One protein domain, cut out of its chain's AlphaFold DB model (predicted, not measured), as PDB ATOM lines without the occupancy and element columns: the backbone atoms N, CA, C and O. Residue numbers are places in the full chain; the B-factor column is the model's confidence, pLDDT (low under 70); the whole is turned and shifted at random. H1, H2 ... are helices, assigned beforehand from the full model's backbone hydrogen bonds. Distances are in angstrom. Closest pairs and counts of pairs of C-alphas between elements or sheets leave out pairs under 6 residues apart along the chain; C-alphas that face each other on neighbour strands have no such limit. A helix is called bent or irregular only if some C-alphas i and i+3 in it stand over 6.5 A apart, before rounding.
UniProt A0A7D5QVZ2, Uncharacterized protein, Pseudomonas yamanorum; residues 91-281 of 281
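Overview. This is residues 91 to 281 of the 281 residues of an uncharacterized protein of Pseudomonas yamanorum (UniProt A0A7D5QVZ2). Three long helices, H1, H2 and H3, run side by side as a trough with H1 between the other two, and H8 lies over its open side. At one end of the long axis the hairpin of H5 and H6 makes a head, with the short H4 and H7 packed on H5; H11 and H12 join H6 to one end of H3. The printed part has 191 residues with thirteen named helices, H1 to H13 in chain order, and no named strand: its class is all helix. The whole is compact, with a radius of gyration of the C-alphas of 17.8 A, yet elongated, spanning 57 by 32 by 30 A.

Arrangement. H1, residues 91 to 103, forms a helical hairpin with H2, residues 113 to 135: they touch at Ala 91 and Phe 130, C-alphas 5.8 A apart, at a shallow tilt of 15 degrees, opposite ways. H2 has a kink of 25 degrees near residue 129. H3, residues 141 to 164, touches H1, the same way at a shallow 10 degrees; the closest C-alphas, of Ala 102 and Leu 158, are 5.1 A apart. H4, residues 168 to 172, touches residues 179 to 182 of H5, residues 179 to 195; the closest C-alphas are those of Arg 172 and Glu 179, 6.7 A. H5 and H6, residues 200 to 212, form a helical hairpin, opposite ways at 37 degrees, only just steep; the C-alphas of Ala 189 and Gln 210 are closest, 5.3 A. H7, residues 215 to 218, touches H5, closest at Ser 181 and Lys 216, C-alphas 6.6 A apart. H8, residues 230 to 237, touches residues 120 to 128 of H2 at a steep 41 degrees, the same way; the closest C-alphas, of Ala 124 and Phe 233, are 4.7 A apart. Helix packing is part aligned, part crossed, with two shallow and two steep pairs. H9, residues 240 to 243, touches H8 only at the corner, closest at Met 236 and Asn 242, C-alphas 6.0 A apart. H10, residues 249 to 252, touches no helix but is near H9. H11, residues 256 to 259, touches residues 159 to 163 of H3, closest at Ser 159 and His 259, C-alphas 5.8 A apart. H12, residues 261 to 265, touches H6, closest at Tyr 205 and Pro 261, C-alphas 4.4 A apart. H13, residues 270 to 273, touches H8, closest at Ser 235 and Ala 272, C-alphas 4.8 A apart. Every O i to N i+4 pair is within hydrogen-bond range in H1, H4, H5, H8 and H12, against 18 of 19 in H2, 18 of 20 in H3 and 7 of 9 in H6; H7, H9, H10, H11 and H13 are too short for such a pair.

Along the chain. H1 begins at C-alpha 91, (-15.548, -62.083, -15.166), and is 18.5 A long; H2 is 32.1 A, H3 33.7 A, H5 24.5 A and H6 19.5 A. H3 is irregular, but only just, with C-alphas 156 and 159 6.8 A apart; H6 is irregular, with C-alphas 201 and 204 7.6 A apart. H13 ends at C-alpha 273, (-3.286, -41.436, -16.172).

Size, cuts and confidence. The C-alphas farthest apart, of Asp 140 and Glu 180, are 58.1 A apart. The printed part has no cut, and its one long link is H7 to H8, 11 residues. Mean pLDDT of the printed part is 91.1, and residues 277 to 281, up to the chain's last residue, are under 70.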
ATOM      1  N   ALA A  91     -15.849 -63.446 -15.605       95.38
ATOM      2  CA  ALA A  91     -15.548 -62.083 -15.166       95.38
ATOM      3  C   ALA A  91     -15.936 -61.857 -13.692       95.38
ATOM      4  O   ALA A  91     -15.188 -61.215 -12.952       95.38
ATOM      5  N   LYS A  92     -17.055 -62.435 -13.240       95.25
ATOM      6  CA  LYS A  92     -17.471 -62.409 -11.827       95.25
ATOM      7  C   LYS A  92     -16.484 -63.134 -10.926       95.25
ATOM      8  O   LYS A  92     -16.099 -62.586  -9.902       95.25
ATOM      9  N   VAL A  93     -16.005 -64.307 -11.344       96.62
ATOM     10  CA  VAL A  93     -14.966 -65.046 -10.608       96.62
ATOM     11  C   VAL A  93     -13.685 -64.217 -10.475       96.62
ATOM     12  O   VAL A  93     -13.037 -64.244  -9.427       96.62
ATOM     13  N   LEU A  94     -13.302 -63.459 -11.508       96.44
ATOM     14  CA  LEU A  94     -12.165 -62.540 -11.407       96.44
ATOM     15  C   LEU A  94     -12.441 -61.386 -10.436       96.44
ATOM     16  O   LEU A  94     -11.554 -61.055  -9.652       96.44
ATOM     17  N   ILE A  95     -13.649 -60.815 -10.432       97.25
ATOM     18  CA  ILE A  95     -14.047 -59.789  -9.456       97.25
ATOM     19  C   ILE A  95     -13.991 -60.345  -8.026       97.25
ATOM     20  O   ILE A  95     -13.423 -59.690  -7.155       97.25
ATOM     21  N   ASP A  96     -14.481 -61.559  -7.779       97.25
ATOM     22  CA  ASP A  96     -14.428 -62.186  -6.450       97.25
ATOM     23  C   ASP A  96     -12.977 -62.376  -5.972       97.25
ATOM     24  O   ASP A  96     -12.654 -62.133  -4.805       97.25
ATOM     25  N   LYS A  97     -12.059 -62.723  -6.884       97.31
ATOM     26  CA  LYS A  97     -10.617 -62.758  -6.582       97.31
ATOM     27  C   LYS A  97     -10.069 -61.370  -6.252       97.31
ATOM     28  O   LYS A  97      -9.286 -61.246  -5.311       97.31
ATOM     29  N   MET A  98     -10.483 -60.329  -6.983       97.75
ATOM     30  CA  MET A  98     -10.108 -58.945  -6.662       97.75
ATOM     31  C   MET A  98     -10.609 -58.542  -5.268       97.75
ATOM     32  O   MET A  98      -9.853 -57.939  -4.510       97.75
ATOM     33  N   VAL A  99     -11.842 -58.914  -4.904       97.62
ATOM     34  CA  VAL A  99     -12.415 -58.678  -3.568       97.62
ATOM     35  C   VAL A  99     -11.590 -59.371  -2.483       97.62
ATOM     36  O   VAL A  99     -11.262 -58.734  -1.478       97.62
ATOM     37  N   SER A 100     -11.216 -60.640  -2.686       97.38
ATOM     38  CA  SER A 100     -10.372 -61.388  -1.740       97.38
ATOM     39  C   SER A 100      -9.044 -60.671  -1.504       97.38
ATOM     40  O   SER A 100      -8.709 -60.347  -0.367       97.38
ATOM     41  N   ILE A 101      -8.330 -60.322  -2.580       96.44
ATOM     42  CA  ILE A 101      -7.023 -59.658  -2.480       96.44
ATOM     43  C   ILE A 101      -7.153 -58.272  -1.843       96.44
ATOM     44  O   ILE A 101      -6.356 -57.919  -0.977       96.44
ATOM     45  N   ALA A 102      -8.168 -57.491  -2.225       95.69
ATOM     46  CA  ALA A 102      -8.420 -56.178  -1.633       95.69
ATOM     47  C   ALA A 102      -8.703 -56.265  -0.122       95.69
ATOM     48  O   ALA A 102      -8.314 -55.371   0.632       95.69
ATOM     49  N   SER A 103      -9.346 -57.346   0.324       93.94
ATOM     50  CA  SER A 103      -9.653 -57.596   1.739       93.94
ATOM     51  C   SER A 103      -8.433 -58.042   2.550       93.94
ATOM     52  O   SER A 103      -8.404 -57.857   3.766       93.94
ATOM     53  N   GLU A 104      -7.414 -58.596   1.893       94.62
ATOM     54  CA  GLU A 104      -6.156 -59.046   2.504       94.62
ATOM     55  C   GLU A 104      -5.097 -57.934   2.621       94.62
ATOM     56  O   GLU A 104      -4.017 -58.154   3.186       94.62
ATOM     57  N   ILE A 105      -5.388 -56.729   2.116       95.81
ATOM     58  CA  ILE A 105      -4.508 -55.569   2.272       95.81
ATOM     59  C   ILE A 105      -4.431 -55.198   3.758       95.81
ATOM     60  O   ILE A 105      -5.418 -54.810   4.388       95.81
ATOM     61  N   LYS A 106      -3.223 -55.264   4.319       94.31
ATOM     62  CA  LYS A 106      -2.928 -54.832   5.686       94.31
ATOM     63  C   LYS A 106      -2.929 -53.306   5.742       94.31
ATOM     64  O   LYS A 106      -2.205 -52.649   4.999       94.31
ATOM     65  N   THR A 107      -3.747 -52.746   6.629       93.88
ATOM     66  CA  THR A 107      -3.994 -51.297   6.729       93.88
ATOM     67  C   THR A 107      -3.786 -50.779   8.154       93.88
ATOM     68  O   THR A 107      -3.612 -51.556   9.095       93.88
ATOM     69  N   GLY A 108      -3.783 -49.454   8.337       92.19
ATOM     70  CA  GLY A 108      -3.513 -48.831   9.633       92.19
ATOM     71  C   GLY A 108      -2.130 -49.212  10.158       92.19
ATOM     72  O   GLY A 108      -1.164 -49.186   9.402       92.19
ATOM     73  N   LYS A 109      -2.037 -49.621  11.428       90.94
ATOM     74  CA  LYS A 109      -0.767 -49.969  12.098       90.94
ATOM     75  C   LYS A 109      -0.017 -51.139  11.453       90.94
ATOM     76  O   LYS A 109       1.201 -51.227  11.584       90.94
ATOM     77  N   ASP A 110      -0.728 -52.002  10.734       92.69
ATOM     78  CA  ASP A 110      -0.147 -53.181  10.094       92.69
ATOM     79  C   ASP A 110       0.306 -52.924   8.652       92.69
ATOM     80  O   ASP A 110       0.873 -53.830   8.030       92.69
ATOM     81  N   THR A 111       0.104 -51.702   8.133       93.50
ATOM     82  CA  THR A 111       0.490 -51.322   6.767       93.50
ATOM     83  C   THR A 111       1.951 -51.680   6.497       93.50
ATOM     84  O   THR A 111       2.848 -51.389   7.290       93.50
ATOM     85  N   CYS A 112       2.179 -52.365   5.378       92.75
ATOM     86  CA  CYS A 112       3.451 -52.978   5.021       92.75
ATOM     87  C   CYS A 112       3.638 -52.943   3.506       92.75
ATOM     88  O   CYS A 112       2.724 -53.339   2.780       92.75
ATOM     89  N   LEU A 113       4.817 -52.521   3.039       93.19
ATOM     90  CA  LEU A 113       5.110 -52.455   1.606       93.19
ATOM     91  C   LEU A 113       5.086 -53.823   0.929       93.19
ATOM     92  O   LEU A 113       4.531 -53.915  -0.153       93.19
ATOM     93  N   ASP A 114       5.591 -54.884   1.560       94.25
ATOM     94  CA  ASP A 114       5.628 -56.216   0.933       94.25
ATOM     95  C   ASP A 114       4.222 -56.752   0.642       94.25
ATOM     96  O   ASP A 114       3.930 -57.231  -0.454       94.25
ATOM     97  N   ASN A 115       3.313 -56.622   1.615       95.69
ATOM     98  CA  ASN A 115       1.915 -57.011   1.436       95.69
ATOM     99  C   ASN A 115       1.204 -56.107   0.422       95.69
ATOM    100  O   ASN A 115       0.438 -56.608  -0.399       95.69
ATOM    101  N   LEU A 116       1.476 -54.800   0.452       95.69
ATOM    102  CA  LEU A 116       0.898 -53.862  -0.502       95.69
ATOM    103  C   LEU A 116       1.385 -54.141  -1.931       95.69
ATOM    104  O   LEU A 116       0.572 -54.140  -2.848       95.69
ATOM    105  N   ASN A 117       2.669 -54.448  -2.116       95.44
ATOM    106  CA  ASN A 117       3.245 -54.839  -3.402       95.44
ATOM    107  C   ASN A 117       2.607 -56.107  -3.934       95.44
ATOM    108  O   ASN A 117       2.110 -56.115  -5.059       95.44
ATOM    109  N   TYR A 118       2.534 -57.147  -3.104       95.69
ATOM    110  CA  TYR A 118       1.850 -58.378  -3.474       95.69
ATOM    111  C   TYR A 118       0.406 -58.113  -3.925       95.69
ATOM    112  O   TYR A 118      -0.011 -58.594  -4.982       95.69
ATOM    113  N   ALA A 119      -0.345 -57.317  -3.158       96.06
ATOM    114  CA  ALA A 119      -1.736 -57.011  -3.468       96.06
ATOM    115  C   ALA A 119      -1.880 -56.189  -4.759       96.06
ATOM    116  O   ALA A 119      -2.669 -56.557  -5.627       96.06
ATOM    117  N   ILE A 120      -1.101 -55.116  -4.923       95.81
ATOM    118  CA  ILE A 120      -1.133 -54.242  -6.107       95.81
ATOM    119  C   ILE A 120      -0.751 -55.018  -7.368       95.81
ATOM    120  O   ILE A 120      -1.459 -54.928  -8.370       95.81
ATOM    121  N   THR A 121       0.323 -55.810  -7.325       95.50
ATOM    122  CA  THR A 121       0.756 -56.632  -8.463       95.50
ATOM    123  C   THR A 121      -0.281 -57.696  -8.813       95.50
ATOM    124  O   THR A 121      -0.602 -57.882  -9.988       95.50
ATOM    125  N   SER A 122      -0.867 -58.357  -7.812       96.12
ATOM    126  CA  SER A 122      -1.898 -59.375  -8.044       96.12
ATOM    127  C   SER A 122      -3.179 -58.773  -8.625       96.12
ATOM    128  O   SER A 122      -3.726 -59.312  -9.589       96.12
ATOM    129  N   LEU A 123      -3.625 -57.626  -8.102       96.81
ATOM    130  CA  LEU A 123      -4.773 -56.888  -8.632       96.81
ATOM    131  C   LEU A 123      -4.512 -56.406 -10.061       96.81
ATOM    132  O   LEU A 123      -5.351 -56.620 -10.930       96.81
ATOM    133  N   ALA A 124      -3.339 -55.831 -10.336       94.44
ATOM    134  CA  ALA A 124      -2.965 -55.402 -11.682       94.44
ATOM    135  C   ALA A 124      -2.997 -56.567 -12.688       94.44
ATOM    136  O   ALA A 124      -3.524 -56.414 -13.789       94.44
ATOM    137  N   ASN A 125      -2.499 -57.745 -12.302       93.44
ATOM    138  CA  ASN A 125      -2.518 -58.933 -13.154       93.44
ATOM    139  C   ASN A 125      -3.949 -59.437 -13.426       93.44
ATOM    140  O   ASN A 125      -4.313 -59.708 -14.572       93.44
ATOM    141  N   ILE A 126      -4.795 -59.519 -12.392       95.31
ATOM    142  CA  ILE A 126      -6.196 -59.944 -12.555       95.31
ATOM    143  C   ILE A 126      -6.984 -58.925 -13.387       95.31
ATOM    144  O   ILE A 126      -7.821 -59.323 -14.198       95.31
ATOM    145  N   ALA A 127      -6.696 -57.629 -13.239       92.56
ATOM    146  CA  ALA A 127      -7.344 -56.571 -14.004       92.56
ATOM    147  C   ALA A 127      -7.131 -56.708 -15.513       92.56
ATOM    148  O   ALA A 127      -8.080 -56.518 -16.267       92.56
ATOM    149  N   VAL A 128      -5.930 -57.100 -15.954       90.50
ATOM    150  CA  VAL A 128      -5.653 -57.352 -17.379       90.50
ATOM    151  C   VAL A 128      -6.572 -58.453 -17.916       90.50
ATOM    152  O   VAL A 128      -7.223 -58.268 -18.941       90.50
ATOM    153  N   GLY A 129      -6.678 -59.579 -17.203       89.50
ATOM    154  CA  GLY A 129      -7.560 -60.680 -17.603       89.50
ATOM    155  C   GLY A 129      -9.044 -60.300 -17.573       89.50
ATOM    156  O   GLY A 129      -9.799 -60.680 -18.465       89.50
ATOM    157  N   PHE A 130      -9.457 -59.520 -16.574       94.75
ATOM    158  CA  PHE A 130     -10.820 -59.005 -16.475       94.75
ATOM    159  C   PHE A 130     -11.169 -58.073 -17.636       94.75
ATOM    160  O   PHE A 130     -12.239 -58.228 -18.219       94.75
ATOM    161  N   GLN A 131     -10.275 -57.149 -17.996       92.00
ATOM    162  CA  GLN A 131     -10.497 -56.189 -19.076       92.00
ATOM    163  C   GLN A 131     -10.744 -56.903 -20.412       92.00
ATOM    164  O   GLN A 131     -11.708 -56.586 -21.102       92.00
ATOM    165  N   GLU A 132      -9.948 -57.927 -20.729       89.94
ATOM    166  CA  GLU A 132     -10.125 -58.734 -21.946       89.94
ATOM    167  C   GLU A 132     -11.487 -59.445 -21.991       89.94
ATOM    168  O   GLU A 132     -12.132 -59.507 -23.040       89.94
ATOM    169  N   LEU A 133     -11.958 -59.975 -20.854       91.69
ATOM    170  CA  LEU A 133     -13.292 -60.578 -20.778       91.69
ATOM    171  C   LEU A 133     -14.385 -59.522 -20.915       91.69
ATOM    172  O   LEU A 133     -15.338 -59.735 -21.659       91.69
ATOM    173  N   PHE A 134     -14.242 -58.389 -20.227       92.00
ATOM    174  CA  PHE A 134     -15.223 -57.311 -20.217       92.00
ATOM    175  C   PHE A 134     -15.376 -56.631 -21.585       92.00
ATOM    176  O   PHE A 134     -16.493 -56.280 -21.968       92.00
ATOM    177  N   ASP A 135     -14.286 -56.485 -22.341       90.06
ATOM    178  CA  ASP A 135     -14.293 -55.944 -23.707       90.06
ATOM    179  C   ASP A 135     -14.882 -56.931 -24.726       90.06
ATOM    180  O   ASP A 135     -15.408 -56.522 -25.763       90.06
ATOM    181  N   ALA A 136     -14.845 -58.236 -24.433       88.38
ATOM    182  CA  ALA A 136     -15.496 -59.265 -25.241       88.38
ATOM    183  C   ALA A 136     -17.013 -59.385 -24.975       88.38
ATOM    184  O   ALA A 136     -17.710 -60.104 -25.707       88.38
ATOM    185  N   MET A 137     -17.531 -58.718 -23.938       88.81
ATOM    186  CA  MET A 137     -18.955 -58.741 -23.611       88.81
ATOM    187  C   MET A 137     -19.763 -57.825 -24.528       88.81
ATOM    188  O   MET A 137     -19.366 -56.705 -24.841       88.81
ATOM    189  N   ASP A 138     -20.946 -58.292 -24.918       87.81
ATOM    190  CA  ASP A 138     -21.915 -57.445 -25.609       87.81
ATOM    191  C   ASP A 138     -22.583 -56.476 -24.621       87.81
ATOM    192  O   ASP A 138     -22.725 -56.782 -23.438       87.81
ATOM    193  N   GLU A 139     -23.038 -55.315 -25.098       85.06
ATOM    194  CA  GLU A 139     -23.882 -54.428 -24.288       85.06
ATOM    195  C   GLU A 139     -25.234 -55.081 -24.007       85.06
ATOM    196  O   GLU A 139     -26.159 -55.042 -24.824       85.06
ATOM    197  N   ASP A 140     -25.336 -55.707 -22.840       86.25
ATOM    198  CA  ASP A 140     -26.531 -56.381 -22.370       86.25
ATOM    199  C   ASP A 140     -26.632 -56.379 -20.832       86.25
ATOM    200  O   ASP A 140     -25.870 -55.729 -20.108       86.25
ATOM    201  N   VAL A 141     -27.612 -57.127 -20.319       87.75
ATOM    202  CA  VAL A 141     -27.840 -57.287 -18.876       87.75
ATOM    203  C   VAL A 141     -26.628 -57.905 -18.171       87.75
ATOM    204  O   VAL A 141     -26.346 -57.536 -17.033       87.75
ATOM    205  N   GLN A 142     -25.888 -58.817 -18.811       89.31
ATOM    206  CA  GLN A 142     -24.707 -59.423 -18.196       89.31
ATOM    207  C   GLN A 142     -23.607 -58.384 -17.995       89.31
ATOM    208  O   GLN A 142     -23.038 -58.314 -16.905       89.31
ATOM    209  N   ARG A 143     -23.350 -57.536 -19.000       90.94
ATOM    210  CA  ARG A 143     -22.349 -56.466 -18.882       90.94
ATOM    211  C   ARG A 143     -22.729 -55.467 -17.792       90.94
ATOM    212  O   ARG A 143     -21.877 -55.074 -16.998       90.94
ATOM    213  N   ALA A 144     -24.015 -55.128 -17.681       89.69
ATOM    214  CA  ALA A 144     -24.526 -54.290 -16.595       89.69
ATOM    215  C   ALA A 144     -24.312 -54.915 -15.200       89.69
ATOM    216  O   ALA A 144     -23.869 -54.221 -14.287       89.69
ATOM    217  N   ILE A 145     -24.564 -56.220 -15.035       91.62
ATOM    218  CA  ILE A 145     -24.320 -56.929 -13.767       91.62
ATOM    219  C   ILE A 145     -22.829 -56.900 -13.409       91.62
ATOM    220  O   ILE A 145     -22.477 -56.588 -12.272       91.62
ATOM    221  N   VAL A 146     -21.951 -57.177 -14.377       94.75
ATOM    222  CA  VAL A 146     -20.497 -57.156 -14.162       94.75
ATOM    223  C   VAL A 146     -20.019 -55.757 -13.758       94.75
ATOM    224  O   VAL A 146     -19.239 -55.642 -12.813       94.75
ATOM    225  N   ARG A 147     -20.544 -54.683 -14.374       93.88
ATOM    226  CA  ARG A 147     -20.277 -53.292 -13.948       93.88
ATOM    227  C   ARG A 147     -20.660 -53.060 -12.487       93.88
ATOM    228  O   ARG A 147     -19.860 -52.520 -11.730       93.88
ATOM    229  N   MET A 148     -21.861 -53.480 -12.084       92.88
ATOM    230  CA  MET A 148     -22.332 -53.316 -10.702       92.88
ATOM    231  C   MET A 148     -21.431 -54.046  -9.702       92.88
ATOM    232  O   MET A 148     -21.079 -53.482  -8.671       92.88
ATOM    233  N   GLN A 149     -21.024 -55.278 -10.011       95.12
ATOM    234  CA  GLN A 149     -20.150 -56.061  -9.132       95.12
ATOM    235  C   GLN A 149     -18.729 -55.495  -9.078       95.12
ATOM    236  O   GLN A 149     -18.112 -55.475  -8.016       95.12
ATOM    237  N   TRP A 150     -18.219 -54.974 -10.193       95.56
ATOM    238  CA  TRP A 150     -16.925 -54.306 -10.203       95.56
ATOM    239  C   TRP A 150     -16.955 -53.000  -9.391       95.56
ATOM    240  O   TRP A 150     -16.033 -52.726  -8.627       95.56
ATOM    241  N   GLN A 151     -18.038 -52.219  -9.487       93.88
ATOM    242  CA  GLN A 151     -18.244 -51.030  -8.651       93.88
ATOM    243  C   GLN A 151     -18.324 -51.381  -7.162       93.88
ATOM    244  O   GLN A 151     -17.721 -50.684  -6.345       93.88
ATOM    245  N   ASP A 152     -19.032 -52.458  -6.812       94.50
ATOM    246  CA  ASP A 152     -19.097 -52.965  -5.439       94.50
ATOM    247  C   ASP A 152     -17.698 -53.331  -4.921       94.50
ATOM    248  O   ASP A 152     -17.262 -52.809  -3.892       94.50
ATOM    249  N   MET A 153     -16.940 -54.119  -5.692       95.56
ATOM    250  CA  MET A 153     -15.541 -54.446  -5.399       95.56
ATOM    251  C   MET A 153     -14.698 -53.183  -5.177       95.56
ATOM    252  O   MET A 153     -13.998 -53.065  -4.165       95.56
ATOM    253  N   TYR A 154     -14.805 -52.202  -6.074       95.31
ATOM    254  CA  TYR A 154     -14.010 -50.985  -5.992       95.31
ATOM    255  C   TYR A 154     -14.368 -50.136  -4.761       95.31
ATOM    256  O   TYR A 154     -13.489 -49.798  -3.969       95.31
ATOM    257  N   TYR A 155     -15.639 -49.776  -4.569       93.00
ATOM    258  CA  TYR A 155     -16.026 -48.815  -3.529       93.00
ATOM    259  C   TYR A 155     -16.151 -49.436  -2.137       93.00
ATOM    260  O   TYR A 155     -15.857 -48.758  -1.147       93.00
ATOM    261  N   ASN A 156     -16.563 -50.703  -2.033       93.94
ATOM    262  CA  ASN A 156     -16.785 -51.345  -0.738       93.94
ATOM    263  C   ASN A 156     -15.564 -52.097  -0.209       93.94
ATOM    264  O   ASN A 156     -15.440 -52.216   1.011       93.94
ATOM    265  N   TYR A 157     -14.633 -52.510  -1.073       95.44
ATOM    266  CA  TYR A 157     -13.437 -53.244  -0.655       95.44
ATOM    267  C   TYR A 157     -12.165 -52.453  -0.952       95.44
ATOM    268  O   TYR A 157     -11.499 -51.986  -0.023       95.44
ATOM    269  N   LEU A 158     -11.858 -52.217  -2.229       95.88
ATOM    270  CA  LEU A 158     -10.563 -51.667  -2.632       95.88
ATOM    271  C   LEU A 158     -10.339 -50.234  -2.133       95.88
ATOM    272  O   LEU A 158      -9.378 -49.969  -1.415       95.88
ATOM    273  N   SER A 159     -11.241 -49.302  -2.443       94.38
ATOM    274  CA  SER A 159     -11.115 -47.899  -2.035       94.38
ATOM    275  C   SER A 159     -11.102 -47.754  -0.509       94.38
ATOM    276  O   SER A 159     -10.377 -46.913   0.026       94.38
ATOM    277  N   ARG A 160     -11.832 -48.607   0.223       93.69
ATOM    278  CA  ARG A 160     -11.781 -48.624   1.693       93.69
ATOM    279  C   ARG A 160     -10.430 -49.087   2.223       93.69
ATOM    280  O   ARG A 160      -9.960 -48.528   3.210       93.69
ATOM    281  N   ALA A 161      -9.813 -50.085   1.597       95.69
ATOM    282  CA  ALA A 161      -8.479 -50.530   1.973       95.69
ATOM    283  C   ALA A 161      -7.436 -49.440   1.678       95.69
ATOM    284  O   ALA A 161      -6.695 -49.031   2.573       95.69
ATOM    285  N   LEU A 162      -7.449 -48.882   0.465       96.06
ATOM    286  CA  LEU A 162      -6.490 -47.862   0.025       96.06
ATOM    287  C   LEU A 162      -6.555 -46.571   0.855       96.06
ATOM    288  O   LEU A 162      -5.521 -45.991   1.182       96.06
ATOM    289  N   THR A 163      -7.754 -46.136   1.255       95.12
ATOM    290  CA  THR A 163      -7.928 -44.958   2.126       95.12
ATOM    291  C   THR A 163      -7.477 -45.194   3.569       95.12
ATOM    292  O   THR A 163      -7.229 -44.225   4.295       95.12
ATOM    293  N   LYS A 164      -7.367 -46.452   4.016       95.56
ATOM    294  CA  LYS A 164      -6.911 -46.834   5.365       95.56
ATOM    295  C   LYS A 164      -5.411 -47.124   5.453       95.56
ATOM    296  O   LYS A 164      -4.925 -47.346   6.562       95.56
ATOM    297  N   LEU A 165      -4.687 -47.122   4.334       95.94
ATOM    298  CA  LEU A 165      -3.228 -47.221   4.339       95.94
ATOM    299  C   LEU A 165      -2.616 -46.065   5.136       95.94
ATOM    300  O   LEU A 165      -3.114 -44.935   5.087       95.94
ATOM    301  N   ASP A 166      -1.545 -46.368   5.861       94.69
ATOM    302  CA  ASP A 166      -0.815 -45.406   6.679       94.69
ATOM    303  C   ASP A 166       0.683 -45.459   6.369       94.69
ATOM    304  O   ASP A 166       1.260 -46.530   6.167       94.69
ATOM    305  N   ILE A 167       1.308 -44.286   6.330       94.31
ATOM    306  CA  ILE A 167       2.727 -44.131   6.030       94.31
ATOM    307  C   ILE A 167       3.611 -44.303   7.261       94.31
ATOM    308  O   ILE A 167       4.740 -44.773   7.138       94.31
ATOM    309  N   GLU A 168       3.102 -43.967   8.448       93.81
ATOM    310  CA  GLU A 168       3.878 -44.040   9.686       93.81
ATOM    311  C   GLU A 168       4.466 -45.441   9.946       93.81
ATOM    312  O   GLU A 168       5.679 -45.543  10.128       93.81
ATOM    313  N   PRO A 169       3.687 -46.542   9.929       94.12
ATOM    314  CA  PRO A 169       4.231 -47.879  10.178       94.12
ATOM    315  C   PRO A 169       5.155 -48.379   9.065       94.12
ATOM    316  O   PRO A 169       5.978 -49.252   9.327       94.12
ATOM    317  N   VAL A 170       5.051 -47.835   7.849       93.44
ATOM    318  CA  VAL A 170       5.994 -48.137   6.765       93.44
ATOM    319  C   VAL A 170       7.350 -47.507   7.068       93.44
ATOM    320  O   VAL A 170       8.360 -48.203   7.048       93.44
ATOM    321  N   LEU A 171       7.367 -46.219   7.420       93.75
ATOM    322  CA  LEU A 171       8.598 -45.491   7.729       93.75
ATOM    323  C   LEU A 171       9.257 -45.973   9.028       93.75
ATOM    324  O   LEU A 171      10.477 -46.050   9.088       93.75
ATOM    325  N   ARG A 172       8.474 -46.356  10.048       92.88
ATOM    326  CA  ARG A 172       9.001 -46.916  11.313       92.88
ATOM    327  C   ARG A 172       9.775 -48.222  11.128       92.88
ATOM    328  O   ARG A 172      10.610 -48.545  11.963       92.88
ATOM    329  N   ARG A 173       9.461 -49.001  10.087       89.44
ATOM    330  CA  ARG A 173      10.144 -50.271   9.788       89.44
ATOM    331  C   ARG A 173      11.448 -50.075   9.019       89.44
ATOM    332  O   ARG A 173      12.216 -51.025   8.920       89.44
ATOM    333  N   ASP A 174      11.681 -48.890   8.461       88.25
ATOM    334  CA  ASP A 174      12.910 -48.578   7.739       88.25
ATOM    335  C   ASP A 174      13.935 -47.990   8.722       88.25
ATOM    336  O   ASP A 174      13.772 -46.882   9.239       88.25
ATOM    337  N   GLU A 175      14.992 -48.754   9.014       85.81
ATOM    338  CA  GLU A 175      16.009 -48.388  10.010       85.81
ATOM    339  C   GLU A 175      16.713 -47.062   9.683       85.81
ATOM    340  O   GLU A 175      17.153 -46.357  10.594       85.81
ATOM    341  N   MET A 176      16.788 -46.683   8.401       88.38
ATOM    342  CA  MET A 176      17.483 -45.468   7.968       88.38
ATOM    343  C   MET A 176      16.727 -44.181   8.307       88.38
ATOM    344  O   MET A 176      17.340 -43.116   8.383       88.38
ATOM    345  N   VAL A 177      15.411 -44.258   8.520       90.38
ATOM    346  CA  VAL A 177      14.571 -43.089   8.809       90.38
ATOM    347  C   VAL A 177      14.836 -42.540  10.214       90.38
ATOM    348  O   VAL A 177      14.943 -41.324  10.399       90.38
ATOM    349  N   GLY A 178      14.964 -43.428  11.203       89.38
ATOM    350  CA  GLY A 178      15.120 -43.072  12.612       89.38
ATOM    351  C   GLY A 178      13.843 -42.517  13.266       89.38
ATOM    352  O   GLY A 178      13.139 -41.658  12.732       89.38
ATOM    353  N   GLU A 179      13.557 -42.979  14.485       91.31
ATOM    354  CA  GLU A 179      12.321 -42.656  15.217       91.31
ATOM    355  C   GLU A 179      12.190 -41.156  15.559       91.31
ATOM    356  O   GLU A 179      11.103 -40.583  15.476       91.31
ATOM    357  N   GLU A 180      13.290 -40.485  15.910       90.94
ATOM    358  CA  GLU A 180      13.278 -39.053  16.249       90.94
ATOM    359  C   GLU A 180      12.944 -38.178  15.030       90.94
ATOM    360  O   GLU A 180      12.073 -37.305  15.103       90.94
ATOM    361  N   SER A 181      13.589 -38.447  13.892       91.94
ATOM    362  CA  SER A 181      13.336 -37.743  12.630       91.94
ATOM    363  C   SER A 181      11.894 -37.929  12.169       91.94
ATOM    364  O   SER A 181      11.256 -36.959  11.755       91.94
ATOM    365  N   LEU A 182      11.361 -39.148  12.292       94.00
ATOM    366  CA  LEU A 182       9.977 -39.442  11.941       94.00
ATOM    367  C   LEU A 182       8.984 -38.689  12.835       94.00
ATOM    368  O   LEU A 182       8.071 -38.042  12.323       94.00
ATOM    369  N   ASN A 183       9.176 -38.709  14.155       94.81
ATOM    370  CA  ASN A 183       8.293 -37.995  15.080       94.81
ATOM    371  C   ASN A 183       8.329 -36.475  14.847       94.81
ATOM    372  O   ASN A 183       7.279 -35.826  14.850       94.81
ATOM    373  N   ALA A 184       9.507 -35.910  14.569       93.69
ATOM    374  CA  ALA A 184       9.639 -34.505  14.192       93.69
ATOM    375  C   ALA A 184       8.903 -34.187  12.877       93.69
ATOM    376  O   ALA A 184       8.188 -33.185  12.800       93.69
ATOM    377  N   ALA A 185       9.018 -35.052  11.861       94.88
ATOM    378  CA  ALA A 185       8.316 -34.894  10.588       94.88
ATOM    379  C   ALA A 185       6.787 -34.976  10.753       94.88
ATOM    380  O   ALA A 185       6.067 -34.156  10.184       94.88
ATOM    381  N   ILE A 186       6.286 -35.894  11.587       95.81
ATOM    382  CA  ILE A 186       4.856 -36.022  11.905       95.81
ATOM    383  C   ILE A 186       4.335 -34.763  12.609       95.81
ATOM    384  O   ILE A 186       3.272 -34.248  12.251       95.81
ATOM    385  N   LEU A 187       5.065 -34.249  13.605       94.75
ATOM    386  CA  LEU A 187       4.690 -33.017  14.308       94.75
ATOM    387  C   LEU A 187       4.656 -31.821  13.354       94.75
ATOM    388  O   LEU A 187       3.690 -31.054  13.372       94.75
ATOM    389  N   HIS A 188       5.663 -31.704  12.487       94.75
ATOM    390  CA  HIS A 188       5.712 -30.669  11.460       94.75
ATOM    391  C   HIS A 188       4.532 -30.780  10.485       94.75
ATOM    392  O   HIS A 188       3.839 -29.793  10.251       94.75
ATOM    393  N   ALA A 189       4.234 -31.978   9.976       95.06
ATOM    394  CA  ALA A 189       3.104 -32.200   9.076       95.06
ATOM    395  C   ALA A 189       1.763 -31.833   9.741       95.06
ATOM    396  O   ALA A 189       0.960 -31.109   9.153       95.06
ATOM    397  N   LYS A 190       1.545 -32.238  11.003       95.25
ATOM    398  CA  LYS A 190       0.348 -31.859  11.781       95.25
ATOM    399  C   LYS A 190       0.245 -30.352  12.008       95.25
ATOM    400  O   LYS A 190      -0.859 -29.815  12.014       95.25
ATOM    401  N   TYR A 191       1.370 -29.670  12.214       94.94
ATOM    402  CA  TYR A 191       1.401 -28.214  12.320       94.94
ATOM    403  C   TYR A 191       1.031 -27.553  10.986       94.94
ATOM    404  O   TYR A 191       0.141 -26.705  10.957       94.94
ATOM    405  N   MET A 192       1.626 -27.996   9.876       93.31
ATOM    406  CA  MET A 192       1.349 -27.454   8.542       93.31
ATOM    407  C   MET A 192      -0.117 -27.613   8.133       93.31
ATOM    408  O   MET A 192      -0.691 -26.671   7.596       93.31
ATOM    409  N   LEU A 193      -0.757 -28.737   8.474       93.50
ATOM    410  CA  LEU A 193      -2.194 -28.937   8.247       93.50
ATOM    411  C   LEU A 193      -3.079 -27.952   9.026       93.50
ATOM    412  O   LEU A 193      -4.191 -27.665   8.596       93.50
ATOM    413  N   LYS A 194      -2.619 -27.422  10.165       93.00
ATOM    414  CA  LYS A 194      -3.361 -26.393  10.915       93.00
ATOM    415  C   LYS A 194      -3.151 -24.999  10.337       93.00
ATOM    416  O   LYS A 194      -4.080 -24.199  10.342       93.00
ATOM    417  N   VAL A 195      -1.937 -24.705   9.872       92.56
ATOM    418  CA  VAL A 195      -1.591 -23.402   9.281       92.56
ATOM    419  C   VAL A 195      -2.222 -23.246   7.897       92.56
ATOM    420  O   VAL A 195      -2.734 -22.180   7.568       92.56
ATOM    421  N   GLN A 196      -2.199 -24.310   7.096       92.12
ATOM    422  CA  GLN A 196      -2.761 -24.365   5.750       92.12
ATOM    423  C   GLN A 196      -3.682 -25.585   5.644       92.12
ATOM    424  O   GLN A 196      -3.260 -26.636   5.155       92.12
ATOM    425  N   PRO A 197      -4.931 -25.473   6.133       90.12
ATOM    426  CA  PRO A 197      -5.867 -26.584   6.115       90.12
ATOM    427  C   PRO A 197      -6.214 -26.958   4.671       90.12
ATOM    428  O   PRO A 197      -6.753 -26.126   3.935       90.12
ATOM    429  N   PRO A 198      -5.912 -28.193   4.235       92.69
ATOM    430  CA  PRO A 198      -6.343 -28.660   2.932       92.69
ATOM    431  C   PRO A 198      -7.850 -28.929   2.938       92.69
ATOM    432  O   PRO A 198      -8.495 -29.025   3.983       92.69
ATOM    433  N   ILE A 199      -8.418 -29.118   1.748       93.56
ATOM    434  CA  ILE A 199      -9.764 -29.687   1.620       93.56
ATOM    435  C   ILE A 199      -9.762 -31.051   2.325       93.56
ATOM    436  O   ILE A 199      -8.859 -31.855   2.094       93.56
ATOM    437  N   SER A 200     -10.778 -31.320   3.150       92.38
ATOM    438  CA  SER A 200     -10.852 -32.502   4.028       92.38
ATOM    439  C   SER A 200     -10.566 -33.826   3.315       92.38
ATOM    440  O   SER A 200      -9.865 -34.685   3.841       92.38
ATOM    441  N   VAL A 201     -11.044 -33.978   2.078       92.12
ATOM    442  CA  VAL A 201     -10.835 -35.190   1.271       92.12
ATOM    443  C   VAL A 201      -9.358 -35.453   0.929       92.12
ATOM    444  O   VAL A 201      -8.972 -36.599   0.718       92.12
ATOM    445  N   PHE A 202      -8.515 -34.417   0.911       95.56
ATOM    446  CA  PHE A 202      -7.087 -34.506   0.587       95.56
ATOM    447  C   PHE A 202      -6.174 -34.441   1.815       95.56
ATOM    448  O   PHE A 202      -4.954 -34.502   1.664       95.56
ATOM    449  N   GLU A 203      -6.728 -34.344   3.025       94.94
ATOM    450  CA  GLU A 203      -5.954 -34.167   4.257       94.94
ATOM    451  C   GLU A 203      -4.891 -35.258   4.440       94.94
ATOM    452  O   GLU A 203      -3.723 -34.948   4.670       94.94
ATOM    453  N   LYS A 204      -5.258 -36.532   4.229       95.31
ATOM    454  CA  LYS A 204      -4.311 -37.657   4.310       95.31
ATOM    455  C   LYS A 204      -3.196 -37.576   3.272       95.31
ATOM    456  O   LYS A 204      -2.049 -37.865   3.588       95.31
ATOM    457  N   TYR A 205      -3.520 -37.187   2.040       96.94
ATOM    458  CA  TYR A 205      -2.520 -37.063   0.980       96.94
ATOM    459  C   TYR A 205      -1.517 -35.956   1.310       96.94
ATOM    460  O   TYR A 205      -0.309 -36.175   1.242       96.94
ATOM    461  N   VAL A 206      -2.016 -34.789   1.730       96.12
ATOM    462  CA  VAL A 206      -1.166 -33.666   2.134       96.12
ATOM    463  C   VAL A 206      -0.318 -34.051   3.343       96.12
ATOM    464  O   VAL A 206       0.878 -33.782   3.339       96.12
ATOM    465  N   PHE A 207      -0.886 -34.748   4.330       96.44
ATOM    466  CA  PHE A 207      -0.137 -35.272   5.474       96.44
ATOM    467  C   PHE A 207       1.039 -36.161   5.043       96.44
ATOM    468  O   PHE A 207       2.177 -35.910   5.440       96.44
ATOM    469  N   PHE A 208       0.789 -37.159   4.189       96.69
ATOM    470  CA  PHE A 208       1.831 -38.067   3.700       96.69
ATOM    471  C   PHE A 208       2.897 -37.336   2.882       96.69
ATOM    472  O   PHE A 208       4.090 -37.549   3.093       96.69
ATOM    473  N   SER A 209       2.477 -36.428   1.999       95.38
ATOM    474  CA  SER A 209       3.386 -35.617   1.189       95.38
ATOM    475  C   SER A 209       4.282 -34.726   2.057       95.38
ATOM    476  O   SER A 209       5.483 -34.646   1.810       95.38
ATOM    477  N   GLN A 210       3.746 -34.113   3.119       95.19
ATOM    478  CA  GLN A 210       4.515 -33.287   4.061       95.19
ATOM    479  C   GLN A 210       5.547 -34.096   4.862       95.19
ATOM    480  O   GLN A 210       6.640 -33.600   5.131       95.19
ATOM    481  N   ILE A 211       5.235 -35.346   5.224       95.62
ATOM    482  CA  ILE A 211       6.207 -36.233   5.885       95.62
ATOM    483  C   ILE A 211       7.332 -36.602   4.916       95.62
ATOM    484  O   ILE A 211       8.504 -36.460   5.262       95.62
ATOM    485  N   LEU A 212       6.987 -37.044   3.704       94.19
ATOM    486  CA  LEU A 212       7.967 -37.483   2.706       94.19
ATOM    487  C   LEU A 212       8.837 -36.341   2.174       94.19
ATOM    488  O   LEU A 212       9.993 -36.565   1.842       94.19
ATOM    489  N   SER A 213       8.309 -35.116   2.120       93.38
ATOM    490  CA  SER A 213       9.065 -33.927   1.703       93.38
ATOM    491  C   SER A 213       9.958 -33.345   2.803       93.38
ATOM    492  O   SER A 213      10.748 -32.438   2.530       93.38
ATOM    493  N   ASN A 214       9.892 -33.865   4.035       93.50
ATOM    494  CA  ASN A 214      10.804 -33.457   5.097       93.50
ATOM    495  C   ASN A 214      12.250 -33.784   4.701       93.50
ATOM    496  O   ASN A 214      12.561 -34.922   4.356       93.50
ATOM    497  N   SER A 215      13.151 -32.802   4.792       91.19
ATOM    498  CA  SER A 215      14.534 -32.934   4.313       91.19
ATOM    499  C   SER A 215      15.305 -34.096   4.941       91.19
ATOM    500  O   SER A 215      16.132 -34.695   4.260       91.19
ATOM    501  N   LYS A 216      15.021 -34.441   6.205       90.50
ATOM    502  CA  LYS A 216      15.657 -35.570   6.902       90.50
ATOM    503  C   LYS A 216      15.124 -36.929   6.448       90.50
ATOM    504  O   LYS A 216      15.858 -37.902   6.516       90.50
ATOM    505  N   ILE A 217      13.860 -36.995   6.028       92.62
ATOM    506  CA  ILE A 217      13.225 -38.227   5.538       92.62
ATOM    507  C   ILE A 217      13.594 -38.439   4.072       92.62
ATOM    508  O   ILE A 217      14.078 -39.502   3.706       92.62
ATOM    509  N   ASN A 218      13.436 -37.404   3.245       92.50
ATOM    510  CA  ASN A 218      13.667 -37.471   1.803       92.50
ATOM    511  C   ASN A 218      15.124 -37.812   1.436       92.50
ATOM    512  O   ASN A 218      15.388 -38.381   0.379       92.50
ATOM    513  N   SER A 219      16.088 -37.464   2.295       90.88
ATOM    514  CA  SER A 219      17.504 -37.776   2.069       90.88
ATOM    515  C   SER A 219      17.842 -39.260   2.243       90.88
ATOM    516  O   SER A 219      18.841 -39.709   1.686       90.88
ATOM    517  N   VAL A 220      17.040 -40.009   3.006       92.44
ATOM    518  CA  VAL A 220      17.305 -41.417   3.354       92.44
ATOM    519  C   VAL A 220      16.250 -42.376   2.811       92.44
ATOM    520  O   VAL A 220      16.531 -43.553   2.606       92.44
ATOM    521  N   TYR A 221      15.043 -41.882   2.544       92.44
ATOM    522  CA  TYR A 221      13.905 -42.688   2.141       92.44
ATOM    523  C   TYR A 221      13.167 -42.055   0.962       92.44
ATOM    524  O   TYR A 221      12.692 -40.923   1.033       92.44
ATOM    525  N   GLN A 222      12.986 -42.843  -0.098       90.75
ATOM    526  CA  GLN A 222      12.123 -42.508  -1.227       90.75
ATOM    527  C   GLN A 222      11.071 -43.600  -1.404       90.75
ATOM    528  O   GLN A 222      11.402 -44.780  -1.538       90.75
ATOM    529  N   LEU A 223       9.797 -43.197  -1.397       90.06
ATOM    530  CA  LEU A 223       8.674 -44.105  -1.648       90.06
ATOM    531  C   LEU A 223       8.530 -44.428  -3.142       90.06
ATOM    532  O   LEU A 223       8.092 -45.519  -3.510       90.06
ATOM    533  N   LYS A 224       8.911 -43.476  -3.995       91.56
ATOM    534  CA  LYS A 224       8.865 -43.609  -5.448       91.56
ATOM    535  C   LYS A 224       9.677 -44.814  -5.909       91.56
ATOM    536  O   LYS A 224      10.813 -45.004  -5.488       91.56
ATOM    537  N   GLY A 225       9.084 -45.625  -6.781       87.62
ATOM    538  CA  GLY A 225       9.731 -46.815  -7.334       87.62
ATOM    539  C   GLY A 225       9.828 -48.012  -6.382       87.62
ATOM    540  O   GLY A 225      10.317 -49.050  -6.805       87.62
ATOM    541  N   ARG A 226       9.333 -47.924  -5.135       90.69
ATOM    542  CA  ARG A 226       9.230 -49.093  -4.234       90.69
ATOM    543  C   ARG A 226       7.988 -49.955  -4.488       90.69
ATOM    544  O   ARG A 226       7.843 -50.998  -3.855       90.69
ATOM    545  N   LEU A 227       7.086 -49.505  -5.366       92.25
ATOM    546  CA  LEU A 227       5.871 -50.222  -5.738       92.25
ATOM    547  C   LEU A 227       5.925 -50.699  -7.196       92.25
ATOM    548  O   LEU A 227       5.631 -49.928  -8.108       92.25
ATOM    549  N   ASP A 228       6.270 -51.972  -7.408       90.12
ATOM    550  CA  ASP A 228       6.657 -52.518  -8.723       90.12
ATOM    551  C   ASP A 228       5.575 -52.387  -9.807       90.12
ATOM    552  O   ASP A 228       5.870 -52.132 -10.971       90.12
ATOM    553  N   SER A 229       4.302 -52.578  -9.448       92.25
ATOM    554  CA  SER A 229       3.170 -52.568 -10.393       92.25
ATOM    555  C   SER A 229       2.218 -51.388 -10.187       92.25
ATOM    556  O   SER A 229       1.058 -51.449 -10.602       92.25
ATOM    557  N   LEU A 230       2.697 -50.317  -9.543       94.75
ATOM    558  CA  LEU A 230       1.886 -49.146  -9.214       94.75
ATOM    559  C   LEU A 230       1.231 -48.530 -10.452       94.75
ATOM    560  O   LEU A 230       0.028 -48.294 -10.452       94.75
ATOM    561  N   ASP A 231       1.998 -48.312 -11.517       94.25
ATOM    562  CA  ASP A 231       1.487 -47.634 -12.708       94.25
ATOM    563  C   ASP A 231       0.399 -48.447 -13.420       94.25
ATOM    564  O   ASP A 231      -0.642 -47.910 -13.798       94.25
ATOM    565  N   THR A 232       0.603 -49.760 -13.576       92.62
ATOM    566  CA  THR A 232      -0.397 -50.654 -14.178       92.62
ATOM    567  C   THR A 232      -1.660 -50.701 -13.328       92.62
ATOM    568  O   THR A 232      -2.764 -50.623 -13.862       92.62
ATOM    569  N   PHE A 233      -1.513 -50.773 -12.006       95.62
ATOM    570  CA  PHE A 233      -2.641 -50.736 -11.085       95.62
ATOM    571  C   PHE A 233      -3.431 -49.424 -11.197       95.62
ATOM    572  O   PHE A 233      -4.653 -49.448 -11.347       95.62
ATOM    573  N   VAL A 234      -2.740 -48.282 -11.184       94.81
ATOM    574  CA  VAL A 234      -3.353 -46.956 -11.344       94.81
ATOM    575  C   VAL A 234      -4.076 -46.863 -12.685       94.81
ATOM    576  O   VAL A 234      -5.232 -46.442 -12.728       94.81
ATOM    577  N   SER A 235      -3.442 -47.330 -13.762       92.81
ATOM    578  CA  SER A 235      -4.047 -47.385 -15.090       92.81
ATOM    579  C   SER A 235      -5.327 -48.225 -15.108       92.81
ATOM    580  O   SER A 235      -6.316 -47.825 -15.707       92.81
ATOM    581  N   MET A 236      -5.376 -49.364 -14.422       91.44
ATOM    582  CA  MET A 236      -6.553 -50.239 -14.476       91.44
ATOM    583  C   MET A 236      -7.702 -49.800 -13.559       91.44
ATOM    584  O   MET A 236      -8.864 -49.927 -13.937       91.44
ATOM    585  N   TYR A 237      -7.404 -49.273 -12.367       93.12
ATOM    586  CA  TYR A 237      -8.420 -49.033 -11.331       93.12
ATOM    587  C   TYR A 237      -8.740 -47.559 -11.069       93.12
ATOM    588  O   TYR A 237      -9.792 -47.265 -10.507       93.12
ATOM    589  N   LEU A 238      -7.845 -46.636 -11.428       92.00
ATOM    590  CA  LEU A 238      -7.950 -45.218 -11.054       92.00
ATOM    591  C   LEU A 238      -7.931 -44.281 -12.268       92.00
ATOM    592  O   LEU A 238      -8.306 -43.115 -12.161       92.00
ATOM    593  N   ASN A 239      -7.527 -44.773 -13.438       90.50
ATOM    594  CA  ASN A 239      -7.542 -44.000 -14.668       90.50
ATOM    595  C   ASN A 239      -8.966 -43.915 -15.232       90.50
ATOM    596  O   ASN A 239      -9.569 -44.921 -15.614       90.50
ATOM    597  N   LYS A 240      -9.454 -42.678 -15.368       86.56
ATOM    598  CA  LYS A 240     -10.760 -42.340 -15.947       86.56
ATOM    599  C   LYS A 240     -11.057 -43.076 -17.254       86.56
ATOM    600  O   LYS A 240     -12.199 -43.431 -17.508       86.56
ATOM    601  N   TYR A 241     -10.071 -43.271 -18.122       85.06
ATOM    602  CA  TYR A 241     -10.282 -43.871 -19.436       85.06
ATOM    603  C   TYR A 241     -10.702 -45.338 -19.340       85.06
ATOM    604  O   TYR A 241     -11.647 -45.729 -20.033       85.06
ATOM    605  N   ASN A 242     -10.072 -46.107 -18.453       85.25
ATOM    606  CA  ASN A 242     -10.390 -47.520 -18.249       85.25
ATOM    607  C   ASN A 242     -11.622 -47.695 -17.353       85.25
ATOM    608  O   ASN A 242     -12.455 -48.560 -17.606       85.25
ATOM    609  N   THR A 243     -11.821 -46.810 -16.375       87.38
ATOM    610  CA  THR A 243     -12.974 -46.897 -15.470       87.38
ATOM    611  C   THR A 243     -14.265 -46.326 -16.052       87.38
ATOM    612  O   THR A 243     -15.334 -46.646 -15.544       87.38
ATOM    613  N   ASN A 244     -14.225 -45.525 -17.124       86.06
ATOM    614  CA  ASN A 244     -15.427 -44.895 -17.690       86.06
ATOM    615  C   ASN A 244     -16.459 -45.884 -18.239       86.06
ATOM    616  O   ASN A 244     -17.644 -45.573 -18.258       86.06
ATOM    617  N   ASP A 245     -16.027 -47.056 -18.704       84.06
ATOM    618  CA  ASP A 245     -16.971 -48.084 -19.149       84.06
ATOM    619  C   ASP A 245     -17.497 -48.928 -17.974       84.06
ATOM    620  O   ASP A 245     -18.539 -49.568 -18.062       84.06
ATOM    621  N   LEU A 246     -16.806 -48.893 -16.833       87.69
ATOM    622  CA  LEU A 246     -17.189 -49.601 -15.612       87.69
ATOM    623  C   LEU A 246     -18.056 -48.736 -14.690       87.69
ATOM    624  O   LEU A 246     -18.898 -49.260 -13.963       87.69
ATOM    625  N   MET A 247     -17.880 -47.417 -14.739       85.38
ATOM    626  CA  MET A 247     -18.544 -46.422 -13.905       85.38
ATOM    627  C   MET A 247     -19.083 -45.279 -14.766       85.38
ATOM    628  O   MET A 247     -18.346 -44.663 -15.531       85.38
ATOM    629  N   TYR A 248     -20.358 -44.933 -14.603       72.44
ATOM    630  CA  TYR A 248     -20.958 -43.862 -15.396       72.44
ATOM    631  C   TYR A 248     -20.688 -42.466 -14.814       72.44
ATOM    632  O   TYR A 248     -20.777 -42.225 -13.608       72.44
ATOM    633  N   GLY A 249     -20.422 -41.512 -15.709       77.44
ATOM    634  CA  GLY A 249     -20.439 -40.078 -15.416       77.44
ATOM    635  C   GLY A 249     -19.343 -39.623 -14.453       77.44
ATOM    636  O   GLY A 249     -18.155 -39.772 -14.723       77.44
ATOM    637  N   LEU A 250     -19.735 -39.001 -13.341       77.00
ATOM    638  CA  LEU A 250     -18.785 -38.450 -12.370       77.00
ATOM    639  C   LEU A 250     -18.055 -39.539 -11.573       77.00
ATOM    640  O   LEU A 250     -16.947 -39.297 -11.111       77.00
ATOM    641  N   MET A 251     -18.625 -40.742 -11.458       79.56
ATOM    642  CA  MET A 251     -18.018 -41.833 -10.687       79.56
ATOM    643  C   MET A 251     -16.720 -42.351 -11.320       79.56
ATOM    644  O   MET A 251     -15.823 -42.767 -10.597       79.56
ATOM    645  N   SER A 252     -16.562 -42.235 -12.644       81.38
ATOM    646  CA  SER A 252     -15.313 -42.598 -13.332       81.38
ATOM    647  C   SER A 252     -14.169 -41.605 -13.113       81.38
ATOM    648  O   SER A 252     -13.017 -41.912 -13.414       81.38
ATOM    649  N   HIS A 253     -14.450 -40.412 -12.579       85.06
ATOM    650  CA  HIS A 253     -13.439 -39.391 -12.309       85.06
ATOM    651  C   HIS A 253     -12.839 -39.602 -10.921       85.06
ATOM    652  O   HIS A 253     -13.116 -38.864  -9.976       85.06
ATOM    653  N   ILE A 254     -12.019 -40.638 -10.805       88.31
ATOM    654  CA  ILE A 254     -11.393 -41.013  -9.546       88.31
ATOM    655  C   ILE A 254     -10.119 -40.186  -9.347       88.31
ATOM    656  O   ILE A 254      -9.140 -40.346 -10.072       88.31
ATOM    657  N   ASP A 255     -10.107 -39.320  -8.333       90.88
ATOM    658  CA  ASP A 255      -8.877 -38.648  -7.903       90.88
ATOM    659  C   ASP A 255      -8.086 -39.562  -6.959       90.88
ATOM    660  O   ASP A 255      -8.525 -39.870  -5.843       90.88
ATOM    661  N   ILE A 256      -6.894 -39.984  -7.392       94.69
ATOM    662  CA  ILE A 256      -6.002 -40.842  -6.601       94.69
ATOM    663  C   ILE A 256      -5.657 -40.227  -5.239       94.69
ATOM    664  O   ILE A 256      -5.530 -40.955  -4.257       94.69
ATOM    665  N   ARG A 257      -5.578 -38.896  -5.131       94.88
ATOM    666  CA  ARG A 257      -5.248 -38.208  -3.870       94.88
ATOM    667  C   ARG A 257      -6.348 -38.360  -2.825       94.88
ATOM    668  O   ARG A 257      -6.057 -38.314  -1.636       94.88
ATOM    669  N   ALA A 258      -7.592 -38.540  -3.269       92.69
ATOM    670  CA  ALA A 258      -8.741 -38.780  -2.403       92.69
ATOM    671  C   ALA A 258      -8.919 -40.277  -2.099       92.69
ATOM    672  O   ALA A 258      -9.110 -40.664  -0.948       92.69
ATOM    673  N   HIS A 259      -8.847 -41.127  -3.128       93.12
ATOM    674  CA  HIS A 259      -9.198 -42.548  -3.013       93.12
ATOM    675  C   HIS A 259      -8.037 -43.462  -2.613       93.12
ATOM    676  O   HIS A 259      -8.272 -44.530  -2.049       93.12
ATOM    677  N   ALA A 260      -6.797 -43.061  -2.884       95.62
ATOM    678  CA  ALA A 260      -5.598 -43.800  -2.511       95.62
ATOM    679  C   ALA A 260      -4.438 -42.846  -2.150       95.62
ATOM    680  O   ALA A 260      -3.419 -42.819  -2.844       95.62
ATOM    681  N   PRO A 261      -4.558 -42.074  -1.049       96.38
ATOM    682  CA  PRO A 261      -3.591 -41.034  -0.685       96.38
ATOM    683  C   PRO A 261      -2.143 -41.532  -0.588       96.38
ATOM    684  O   PRO A 261      -1.219 -40.840  -1.004       96.38
ATOM    685  N   PHE A 262      -1.948 -42.748  -0.065       96.00
ATOM    686  CA  PHE A 262      -0.632 -43.384   0.044       96.00
ATOM    687  C   PHE A 262      -0.018 -43.654  -1.337       96.00
ATOM    688  O   PHE A 262       1.151 -43.364  -1.563       96.00
ATOM    689  N   LEU A 263      -0.820 -44.161  -2.279       95.94
ATOM    690  CA  LEU A 263      -0.371 -44.437  -3.645       95.94
ATOM    691  C   LEU A 263      -0.088 -43.147  -4.416       95.94
ATOM    692  O   LEU A 263       0.876 -43.099  -5.167       95.94
ATOM    693  N   ALA A 264      -0.877 -42.091  -4.195       95.56
ATOM    694  CA  ALA A 264      -0.594 -40.772  -4.759       95.56
ATOM    695  C   ALA A 264       0.765 -40.231  -4.283       95.56
ATOM    696  O   ALA A 264       1.527 -39.692  -5.079       95.56
ATOM    697  N   ALA A 265       1.084 -40.410  -2.997       94.94
ATOM    698  CA  ALA A 265       2.359 -39.996  -2.412       94.94
ATOM    699  C   ALA A 265       3.562 -40.826  -2.908       94.94
ATOM    700  O   ALA A 265       4.700 -40.385  -2.775       94.94
ATOM    701  N   ALA A 266       3.324 -42.006  -3.492       93.50
ATOM    702  CA  ALA A 266       4.352 -42.826  -4.136       93.50
ATOM    703  C   ALA A 266       4.713 -42.356  -5.559       93.50
ATOM    704  O   ALA A 266       5.576 -42.961  -6.190       93.50
ATOM    705  N   GLU A 267       4.074 -41.289  -6.051       93.25
ATOM    706  CA  GLU A 267       4.306 -40.675  -7.363       93.25
ATOM    707  C   GLU A 267       4.251 -41.670  -8.540       93.25
ATOM    708  O   GLU A 267       5.279 -41.926  -9.179       93.25
ATOM    709  N   PRO A 268       3.060 -42.215  -8.867       93.19
ATOM    710  CA  PRO A 268       2.879 -42.977 -10.097       93.19
ATOM    711  C   PRO A 268       3.271 -42.127 -11.305       93.19
ATOM    712  O   PRO A 268       3.074 -40.907 -11.320       93.19
ATOM    713  N   ASN A 269       3.788 -42.774 -12.341       93.12
ATOM    714  CA  ASN A 269       4.196 -42.069 -13.542       93.12
ATOM    715  C   ASN A 269       2.988 -41.442 -14.257       93.12
ATOM    716  O   ASN A 269       1.905 -42.024 -14.319       93.12
ATOM    717  N   GLU A 270       3.189 -40.276 -14.882       89.75
ATOM    718  CA  GLU A 270       2.117 -39.537 -15.572       89.75
ATOM    719  C   GLU A 270       1.408 -40.369 -16.645       89.75
ATOM    720  O   GLU A 270       0.207 -40.214 -16.871       89.75
ATOM    721  N   TRP A 271       2.145 -41.277 -17.291       89.88
ATOM    722  CA  TRP A 271       1.605 -42.154 -18.320       89.88
ATOM    723  C   TRP A 271       0.451 -43.009 -17.779       89.88
ATOM    724  O   TRP A 271      -0.505 -43.234 -18.511       89.88
ATOM    725  N   ALA A 272       0.458 -43.396 -16.497       90.00
ATOM    726  CA  ALA A 272      -0.596 -44.211 -15.888       90.00
ATOM    727  C   ALA A 272      -1.986 -43.547 -15.927       90.00
ATOM    728  O   ALA A 272      -3.000 -44.239 -15.841       90.00
ATOM    729  N   PHE A 273      -2.049 -42.222 -16.107       89.19
ATOM    730  CA  PHE A 273      -3.286 -41.436 -16.172       89.19
ATOM    731  C   PHE A 273      -3.702 -41.045 -17.601       89.19
ATOM    732  O   PHE A 273      -4.730 -40.390 -17.785       89.19
ATOM    733  N   GLN A 274      -2.925 -41.415 -18.623       86.81
ATOM    734  CA  GLN A 274      -3.180 -41.036 -20.019       86.81
ATOM    735  C   GLN A 274      -4.091 -42.038 -20.749       86.81
ATOM    736  O   GLN A 274      -4.233 -43.192 -20.343       86.81
ATOM    737  N   ASP A 275      -4.713 -41.595 -21.850       79.19
ATOM    738  CA  ASP A 275      -5.494 -42.456 -22.749       79.19
ATOM    739  C   ASP A 275      -4.595 -43.058 -23.831       79.19
ATOM    740  O   ASP A 275      -4.153 -42.361 -24.749       79.19
ATOM    741  N   PHE A 276      -4.356 -44.368 -23.774       71.06
ATOM    742  CA  PHE A 276      -3.601 -45.072 -24.820       71.06
ATOM    743  C   PHE A 276      -4.477 -45.671 -25.916       71.06
ATOM    744  O   PHE A 276      -3.942 -46.153 -26.918       71.06
ATOM    745  N   ARG A 277      -5.810 -45.598 -25.801       65.31
ATOM    746  CA  ARG A 277      -6.721 -46.196 -26.792       65.31
ATOM    747  C   ARG A 277      -6.645 -45.503 -28.154       65.31
ATOM    748  O   ARG A 277      -6.970 -46.116 -29.164       65.31
ATOM    749  N   LYS A 278      -6.144 -44.263 -28.204       50.81
ATOM    750  CA  LYS A 278      -5.978 -43.477 -29.440       50.81
ATOM    751  C   LYS A 278      -4.638 -43.651 -30.164       50.81
ATOM    752  O   LYS A 278      -4.489 -43.097 -31.243       50.81
ATOM    753  N   LYS A 279      -3.665 -44.399 -29.625       48.06
ATOM    754  CA  LYS A 279      -2.368 -44.622 -30.308       48.06
ATOM    755  C   LYS A 279      -2.373 -45.796 -31.300       48.06
ATOM    756  O   LYS A 279      -1.357 -46.044 -31.941       48.06
ATOM    757  N   LYS A 280      -3.499 -46.500 -31.444       39.34
ATOM    758  CA  LYS A 280      -3.735 -47.499 -32.497       39.34
ATOM    759  C   LYS A 280      -4.675 -46.910 -33.559       39.34
ATOM    760  O   LYS A 280      -5.848 -47.269 -33.605       39.34
ATOM    761  N   SER A 281      -4.172 -45.985 -34.372       35.00
ATOM    762  CA  SER A 281      -4.776 -45.607 -35.658       35.00
ATOM    763  C   SER A 281      -3.701 -45.607 -36.726       35.00
ATOM    764  O   SER A 281      -2.698 -44.896 -36.482       35.00
TER     765      SER A 281